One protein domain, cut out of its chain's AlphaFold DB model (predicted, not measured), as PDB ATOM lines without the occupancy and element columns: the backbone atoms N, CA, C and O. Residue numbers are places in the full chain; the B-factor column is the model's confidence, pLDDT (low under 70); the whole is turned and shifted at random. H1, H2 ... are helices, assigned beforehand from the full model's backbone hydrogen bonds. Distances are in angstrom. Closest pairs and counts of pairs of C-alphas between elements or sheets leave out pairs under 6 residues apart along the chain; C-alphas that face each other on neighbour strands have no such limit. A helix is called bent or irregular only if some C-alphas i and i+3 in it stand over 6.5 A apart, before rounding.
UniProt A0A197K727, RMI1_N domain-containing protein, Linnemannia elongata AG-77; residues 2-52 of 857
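What this domain is: This is residues 2 to 52 of the 857 residues of the protein "RMI1_N domain-containing protein" of Linnemannia elongata AG-77 (UniProt A0A197K727). Three short helices, H1, H2 and H3, make a small compact cluster, each touching the other two, with their centres at the corners of a triangle and their lines set steeply to each other, not side by side. Two tight links, residues 16 to 20 and 34 to 37, join them in the order H1, H2, H3. The printed part has 51 residues with three named helices and no named strand, and its class is all helix, with mostly crossed packing, that is, helices that touch at large angles. It is compact, with a radius of gyration of the C-alphas of 9.5 A, and its outline is rounded, spanning 24 by 23 by 18 A.

Where its parts are: After residues 2 and 3, H1 runs from Asp 4, with its C-alpha at (7.541, 29.766, -21.797), to Met 15, 16.9 A from first to last C-alpha. H2 holds residues 21 to 33 and measures 18.4 A; its first C-alpha, that of Ile 21, is at (4.834, 29.581, -8.900). H3, the longest helix with 14 residues, holds residues 38 to 51 and measures 20.6 A, ending at C-alpha 51 at (-3.282, 44.841, -6.874). H3 is irregular: C-alphas 39 and 42 are 7.3 A apart, and its line is a rough one.

How they stand to each other: H1 touches H2 with residues 5 to 9 alone; their closest C-alphas, those of Arg 9 and Ile 24, are 7.0 A apart. The lines of H1 and H2 stand at 71 degrees, only just about perpendicular. H3 touches H1 with residues 41 to 46 alone; their closest C-alphas, those of Ala 12 and Ala 42, are 4.8 A apart. H1 and H3 run the same way at a steep tilt of 51 degrees. H2 touches H3, the closest C-alphas being those of Cys 27 and Ile 45, 6.1 A apart. H2 and H3 run opposite ways at a steep tilt of 63 degrees, with their centres 9.8 A apart. In H1 and H2 every O i to N i+4 pair is within hydrogen-bond range; in H3 8 of 10 are.

The domain as a whole: The two C-alphas farthest apart, those of Phe 3 and Leu 51, are 26.5 A from each other, and the first and last printed C-alphas, those of Ala 2 and Ala 52, are 24.2 A apart. The printed part runs from residue 2 to residue 52 with no cut, and neither of its two links is long. The mean pLDDT of the printed part is 94.7, and no printed residue is under 70.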
ATOM      1  N   ALA A   2       5.214  24.767 -21.085       75.12
ATOM      2  CA  ALA A   2       6.014  24.652 -19.847       75.12
ATOM      3  C   ALA A   2       7.417  25.316 -19.848       75.12
ATOM      4  O   ALA A   2       7.985  25.527 -18.777       75.12
ATOM      5  N   PHE A   3       7.989  25.624 -21.017       78.62
ATOM      6  CA  PHE A   3       9.247  26.376 -21.131       78.62
ATOM      7  C   PHE A   3       9.015  27.897 -21.089       78.62
ATOM      8  O   PHE A   3       9.786  28.634 -20.477       78.62
ATOM      9  N   ASP A   4       7.912  28.355 -21.677       88.12
ATOM     10  CA  ASP A   4       7.541  29.766 -21.797       88.12
ATOM     11  C   ASP A   4       7.122  30.327 -20.429       88.12
ATOM     12  O   ASP A   4       7.572  31.406 -20.042       88.12
ATOM     13  N   ASP A   5       6.405  29.522 -19.629       92.00
ATOM     14  CA  ASP A   5       6.131  29.763 -18.202       92.00
ATOM     15  C   ASP A   5       7.400  30.164 -17.425       92.00
ATOM     16  O   ASP A   5       7.365  31.046 -16.565       92.00
ATOM     17  N   LEU A   6       8.533  29.504 -17.701       92.81
ATOM     18  CA  LEU A   6       9.800  29.754 -17.010       92.81
ATOM     19  C   LEU A   6      10.468  31.045 -17.489       92.81
ATOM     20  O   LEU A   6      11.079  31.737 -16.672       92.81
ATOM     21  N   LEU A   7      10.348  31.395 -18.770       94.31
ATOM     22  CA  LEU A   7      10.852  32.665 -19.295       94.31
ATOM     23  C   LEU A   7      10.062  33.841 -18.706       94.31
ATOM     24  O   LEU A   7      10.648  34.701 -18.050       94.31
ATOM     25  N   VAL A   8       8.730  33.797 -18.816       94.69
ATOM     26  CA  VAL A   8       7.810  34.808 -18.270       94.69
ATOM     27  C   VAL A   8       7.986  34.963 -16.755       94.69
ATOM     28  O   VAL A   8       8.070  36.084 -16.250       94.69
ATOM     29  N   ARG A   9       8.128  33.853 -16.015       93.50
ATOM     30  CA  ARG A   9       8.450  33.877 -14.579       93.50
ATOM     31  C   ARG A   9       9.786  34.562 -14.297       93.50
ATOM     32  O   ARG A   9       9.857  35.365 -13.370       93.50
ATOM     33  N   ASN A  10      10.837  34.246 -15.054       93.81
ATOM     34  CA  ASN A  10      12.145  34.879 -14.882       93.81
ATOM     35  C   ASN A  10      12.078  36.391 -15.157       93.81
ATOM     36  O   ASN A  10      12.759  37.153 -14.479       93.81
ATOM     37  N   ASP A  11      11.258  36.837 -16.110       94.38
ATOM     38  CA  ASP A  11      11.073  38.261 -16.408       94.38
ATOM     39  C   ASP A  11      10.267  38.994 -15.327       94.38
ATOM     40  O   ASP A  11      10.719  40.029 -14.834       94.38
ATOM     41  N   ALA A  12       9.166  38.414 -14.839       94.81
ATOM     42  CA  ALA A  12       8.451  38.941 -13.671       94.81
ATOM     43  C   ALA A  12       9.360  39.004 -12.420       94.81
ATOM     44  O   ALA A  12       9.360  39.992 -11.681       94.81
ATOM     45  N   GLN A  13      10.219  38.001 -12.207       92.62
ATOM     46  CA  GLN A  13      11.187  38.004 -11.104       92.62
ATOM     47  C   GLN A  13      12.290  39.068 -11.266       92.62
ATOM     48  O   GLN A  13      12.716  39.634 -10.260       92.62
ATOM     49  N   LYS A  14      12.707  39.427 -12.493       91.69
ATOM     50  CA  LYS A  14      13.599  40.586 -12.739       91.69
ATOM     51  C   LYS A  14      12.930  41.918 -12.381       91.69
ATOM     52  O   LYS A  14      13.610  42.829 -11.911       91.69
ATOM     53  N   MET A  15      11.611  42.029 -12.564       93.75
ATOM     54  CA  MET A  15      10.829  43.199 -12.135       93.75
ATOM     55  C   MET A  15      10.688  43.296 -10.603       93.75
ATOM     56  O   MET A  15      10.388  44.371 -10.088       93.75
ATOM     57  N   GLY A  16      10.974  42.212  -9.872       93.06
ATOM     58  CA  GLY A  16      10.890  42.130  -8.410       93.06
ATOM     59  C   GLY A  16       9.673  41.360  -7.887       93.06
ATOM     60  O   GLY A  16       9.464  41.331  -6.675       93.06
ATOM     61  N   VAL A  17       8.880  40.725  -8.763       95.62
ATOM     62  CA  VAL A  17       7.706  39.931  -8.365       95.62
ATOM     63  C   VAL A  17       8.144  38.707  -7.557       95.62
ATOM     64  O   VAL A  17       8.722  37.755  -8.087       95.62
ATOM     65  N   ASN A  18       7.828  38.717  -6.264       95.31
ATOM     66  CA  ASN A  18       8.022  37.598  -5.352       95.31
ATOM     67  C   ASN A  18       6.659  36.985  -5.004       95.31
ATOM     68  O   ASN A  18       5.961  37.468  -4.113       95.31
ATOM     69  N   ALA A  19       6.283  35.932  -5.726       95.19
ATOM     70  CA  ALA A  19       5.032  35.195  -5.556       95.19
ATOM     71  C   ALA A  19       5.262  33.683  -5.732       95.19
ATOM     72  O   ALA A  19       6.303  33.251  -6.245       95.19
ATOM     73  N   SER A  20       4.288  32.872  -5.314       94.88
ATOM     74  CA  SER A  20       4.295  31.425  -5.558       94.88
ATOM     75  C   SER A  20       4.216  31.104  -7.060       94.88
ATOM     76  O   SER A  20       3.650  31.859  -7.854       94.88
ATOM     77  N   ILE A  21       4.803  29.973  -7.478       93.38
ATOM     78  CA  ILE A  21       4.834  29.581  -8.900       93.38
ATOM     79  C   ILE A  21       3.426  29.342  -9.461       93.38
ATOM     80  O   ILE A  21       3.162  29.656 -10.619       93.38
ATOM     81  N   ASP A  22       2.513  28.839  -8.633       94.81
ATOM     82  CA  ASP A  22       1.157  28.496  -9.054       94.81
ATOM     83  C   ASP A  22       0.244  29.722  -9.146       94.81
ATOM     84  O   ASP A  22      -0.605  29.765 -10.032       94.81
ATOM     85  N   TRP A  23       0.488  30.773  -8.350       95.88
ATOM     86  CA  TRP A  23      -0.135  32.080  -8.580       95.88
ATOM     87  C   TRP A  23       0.336  32.702  -9.904       95.88
ATOM     88  O   TRP A  23      -0.488  33.132 -10.706       95.88
ATOM     89  N   ILE A  24       1.643  32.658 -10.203       95.88
ATOM     90  CA  ILE A  24       2.176  33.153 -11.487       95.88
ATOM     91  C   ILE A  24       1.544  32.396 -12.671       95.88
ATOM     92  O   ILE A  24       1.138  33.021 -13.649       95.88
ATOM     93  N   ARG A  25       1.381  31.069 -12.570       95.56
ATOM     94  CA  ARG A  25       0.668  30.253 -13.575       95.56
ATOM     95  C   ARG A  25      -0.800  30.650 -13.735       95.56
ATOM     96  O   ARG A  25      -1.279  30.722 -14.862       95.56
ATOM     97  N   GLN A  26      -1.507  30.927 -12.637       96.44
ATOM     98  CA  GLN A  26      -2.890  31.416 -12.682       96.44
ATOM     99  C   GLN A  26      -2.976  32.772 -13.397       96.44
ATOM    100  O   GLN A  26      -3.848  32.950 -14.246       96.44
ATOM    101  N   CYS A  27      -2.037  33.690 -13.142       97.00
ATOM    102  CA  CYS A  27      -1.949  34.960 -13.865       97.00
ATOM    103  C   CYS A  27      -1.655  34.775 -15.360       97.00
ATOM    104  O   CYS A  27      -2.297  35.439 -16.169       97.00
ATOM    105  N   ILE A  28      -0.753  33.861 -15.744       96.44
ATOM    106  CA  ILE A  28      -0.469  33.543 -17.159       96.44
ATOM    107  C   ILE A  28      -1.719  32.987 -17.853       96.44
ATOM    108  O   ILE A  28      -2.113  33.502 -18.898       96.44
ATOM    109  N   ALA A  29      -2.389  31.998 -17.256       96.56
ATOM    110  CA  ALA A  29      -3.609  31.416 -17.818       96.56
ATOM    111  C   ALA A  29      -4.746  32.452 -17.934       96.56
ATOM    112  O   ALA A  29      -5.459  32.491 -18.935       96.56
ATOM    113  N   HIS A  30      -4.894  33.334 -16.940       97.44
ATOM    114  CA  HIS A  30      -5.853  34.437 -16.980       97.44
ATOM    115  C   HIS A  30      -5.523  35.451 -18.089       97.44
ATOM    116  O   HIS A  30      -6.409  35.832 -18.849       97.44
ATOM    117  N   ALA A  31      -4.252  35.830 -18.239       97.06
ATOM    118  CA  ALA A  31      -3.792  36.742 -19.286       97.06
ATOM    119  C   ALA A  31      -4.010  36.169 -20.697       97.06
ATOM    120  O   ALA A  31      -4.479  36.883 -21.586       97.06
ATOM    121  N   GLN A  32      -3.730  34.875 -20.890       95.69
ATOM    122  CA  GLN A  32      -3.973  34.145 -22.138       95.69
ATOM    123  C   GLN A  32      -5.471  34.068 -22.469       95.69
ATOM    124  O   GLN A  32      -5.854  34.328 -23.608       95.69
ATOM    125  N   ASN A  33      -6.334  33.828 -21.474       96.88
ATOM    126  CA  ASN A  33      -7.792  33.883 -21.643       96.88
ATOM    127  C   ASN A  33      -8.309  35.289 -22.015       96.88
ATOM    128  O   ASN A  33      -9.370  35.401 -22.623       96.88
ATOM    129  N   GLN A  34      -7.568  36.353 -21.683       97.12
ATOM    130  CA  GLN A  34      -7.849  37.729 -22.118       97.12
ATOM    131  C   GLN A  34      -7.190  38.103 -23.464       97.12
ATOM    132  O   GLN A  34      -7.342  39.234 -23.919       97.12
ATOM    133  N   GLY A  35      -6.454  37.193 -24.114       97.00
ATOM    134  CA  GLY A  35      -5.735  37.482 -25.362       97.00
ATOM    135  C   GLY A  35      -4.499  38.375 -25.188       97.00
ATOM    136  O   GLY A  35      -4.080  39.041 -26.135       97.00
ATOM    137  N   THR A  36      -3.909  38.416 -23.989       96.56
ATOM    138  CA  THR A  36      -2.681  39.184 -23.725       96.56
ATOM    139  C   THR A  36      -1.506  38.571 -24.498       96.56
ATOM    140  O   THR A  36      -1.251  37.379 -24.330       96.56
ATOM    141  N   PRO A  37      -0.760  39.342 -25.315       95.12
ATOM    142  CA  PRO A  37       0.374  38.810 -26.066       95.12
ATOM    143  C   PRO A  37       1.553  38.484 -25.141       95.12
ATOM    144  O   PRO A  37       1.790  39.187 -24.154       95.12
ATOM    145  N   ASP A  38       2.334  37.459 -25.493       93.31
ATOM    146  CA  ASP A  38       3.386  36.901 -24.627       93.31
ATOM    147  C   ASP A  38       4.411  37.947 -24.152       93.31
ATOM    148  O   ASP A  38       4.824  37.949 -22.991       93.31
ATOM    149  N   ASN A  39       4.750  38.914 -25.012       93.00
ATOM    150  CA  ASN A  39       5.673  40.008 -24.697       93.00
ATOM    151  C   ASN A  39       5.153  41.012 -23.644       93.00
ATOM    152  O   ASN A  39       5.928  41.843 -23.175       93.00
ATOM    153  N   LYS A  40       3.872  40.937 -23.256       96.19
ATOM    154  CA  LYS A  40       3.254  41.747 -22.192       96.19
ATOM    155  C   LYS A  40       2.890  40.945 -20.940       96.19
ATOM    156  O   LYS A  40       2.440  41.547 -19.963       96.19
ATOM    157  N   LEU A  41       3.113  39.626 -20.913       96.75
ATOM    158  CA  LEU A  41       2.766  38.791 -19.757       96.75
ATOM    159  C   LEU A  41       3.515  39.209 -18.484       96.75
ATOM    160  O   LEU A  41       2.904  39.283 -17.424       96.75
ATOM    161  N   ALA A  42       4.808  39.540 -18.573       96.31
ATOM    162  CA  ALA A  42       5.589  39.960 -17.405       96.31
ATOM    163  C   ALA A  42       5.058  41.264 -16.773       96.31
ATOM    164  O   ALA A  42       4.933  41.336 -15.550       96.31
ATOM    165  N   SER A  43       4.674  42.252 -17.592       96.62
ATOM    166  CA  SER A  43       4.002  43.476 -17.128       96.62
ATOM    167  C   SER A  43       2.618  43.187 -16.544       96.62
ATOM    168  O   SER A  43       2.341  43.623 -15.437       96.62
ATOM    169  N   PHE A  44       1.797  42.361 -17.201       97.81
ATOM    170  CA  PHE A  44       0.471  41.986 -16.691       97.81
ATOM    171  C   PHE A  44       0.548  41.276 -15.326       97.81
ATOM    172  O   PHE A  44      -0.261  41.524 -14.433       97.81
ATOM    173  N   ILE A  45       1.550  40.410 -15.134       97.69
ATOM    174  CA  ILE A  45       1.821  39.755 -13.846       97.69
ATOM    175  C   ILE A  45       2.246  40.783 -12.791       97.69
ATOM    176  O   ILE A  45       1.827  40.662 -11.642       97.69
ATOM    177  N   LEU A  46       3.042  41.798 -13.156       97.38
ATOM    178  CA  LEU A  46       3.389  42.896 -12.252       97.38
ATOM    179  C   LEU A  46       2.149  43.719 -11.871       97.38
ATOM    180  O   LEU A  46       1.934  43.937 -10.684       97.38
ATOM    181  N   ASP A  47       1.298  44.097 -12.824       97.81
ATOM    182  CA  ASP A  47       0.065  44.855 -12.563       97.81
ATOM    183  C   ASP A  47      -0.871  44.084 -11.612       97.81
ATOM    184  O   ASP A  47      -1.354  44.619 -10.611       97.81
ATOM    185  N   MET A  48      -1.047  42.778 -11.848       98.00
ATOM    186  CA  MET A  48      -1.802  41.893 -10.951       98.00
ATOM    187  C   MET A  48      -1.134  41.723  -9.575       98.00
ATOM    188  O   MET A  48      -1.828  41.565  -8.574       98.00
ATOM    189  N   TYR A  49       0.197  41.788  -9.495       97.94
ATOM    190  CA  TYR A  49       0.956  41.726  -8.239       97.94
ATOM    191  C   TYR A  49       0.842  43.025  -7.426       97.94
ATOM    192  O   TYR A  49       0.799  42.983  -6.196       97.94
ATOM    193  N   LEU A  50       0.734  44.179  -8.094       97.94
ATOM    194  CA  LEU A  50       0.495  45.472  -7.448       97.94
ATOM    195  C   LEU A  50      -0.899  45.549  -6.807       97.94
ATOM    196  O   LEU A  50      -1.025  46.141  -5.736       97.94
ATOM    197  N   LEU A  51      -1.907  44.901  -7.399       98.00
ATOM    198  CA  LEU A  51      -3.282  44.841  -6.874       98.00
ATOM    199  C   LEU A  51      -3.533  43.694  -5.871       98.00
ATOM    200  O   LEU A  51      -4.507  43.716  -5.122       98.00
ATOM    201  N   ALA A  52      -2.670  42.674  -5.838       97.94
ATOM    202  CA  ALA A  52      -2.827  41.528  -4.945       97.94
ATOM    203  C   ALA A  52      -2.437  41.836  -3.487       97.94
ATOM    204  O   ALA A  52      -1.530  42.625  -3.219       97.94
TER     205      ALA A  52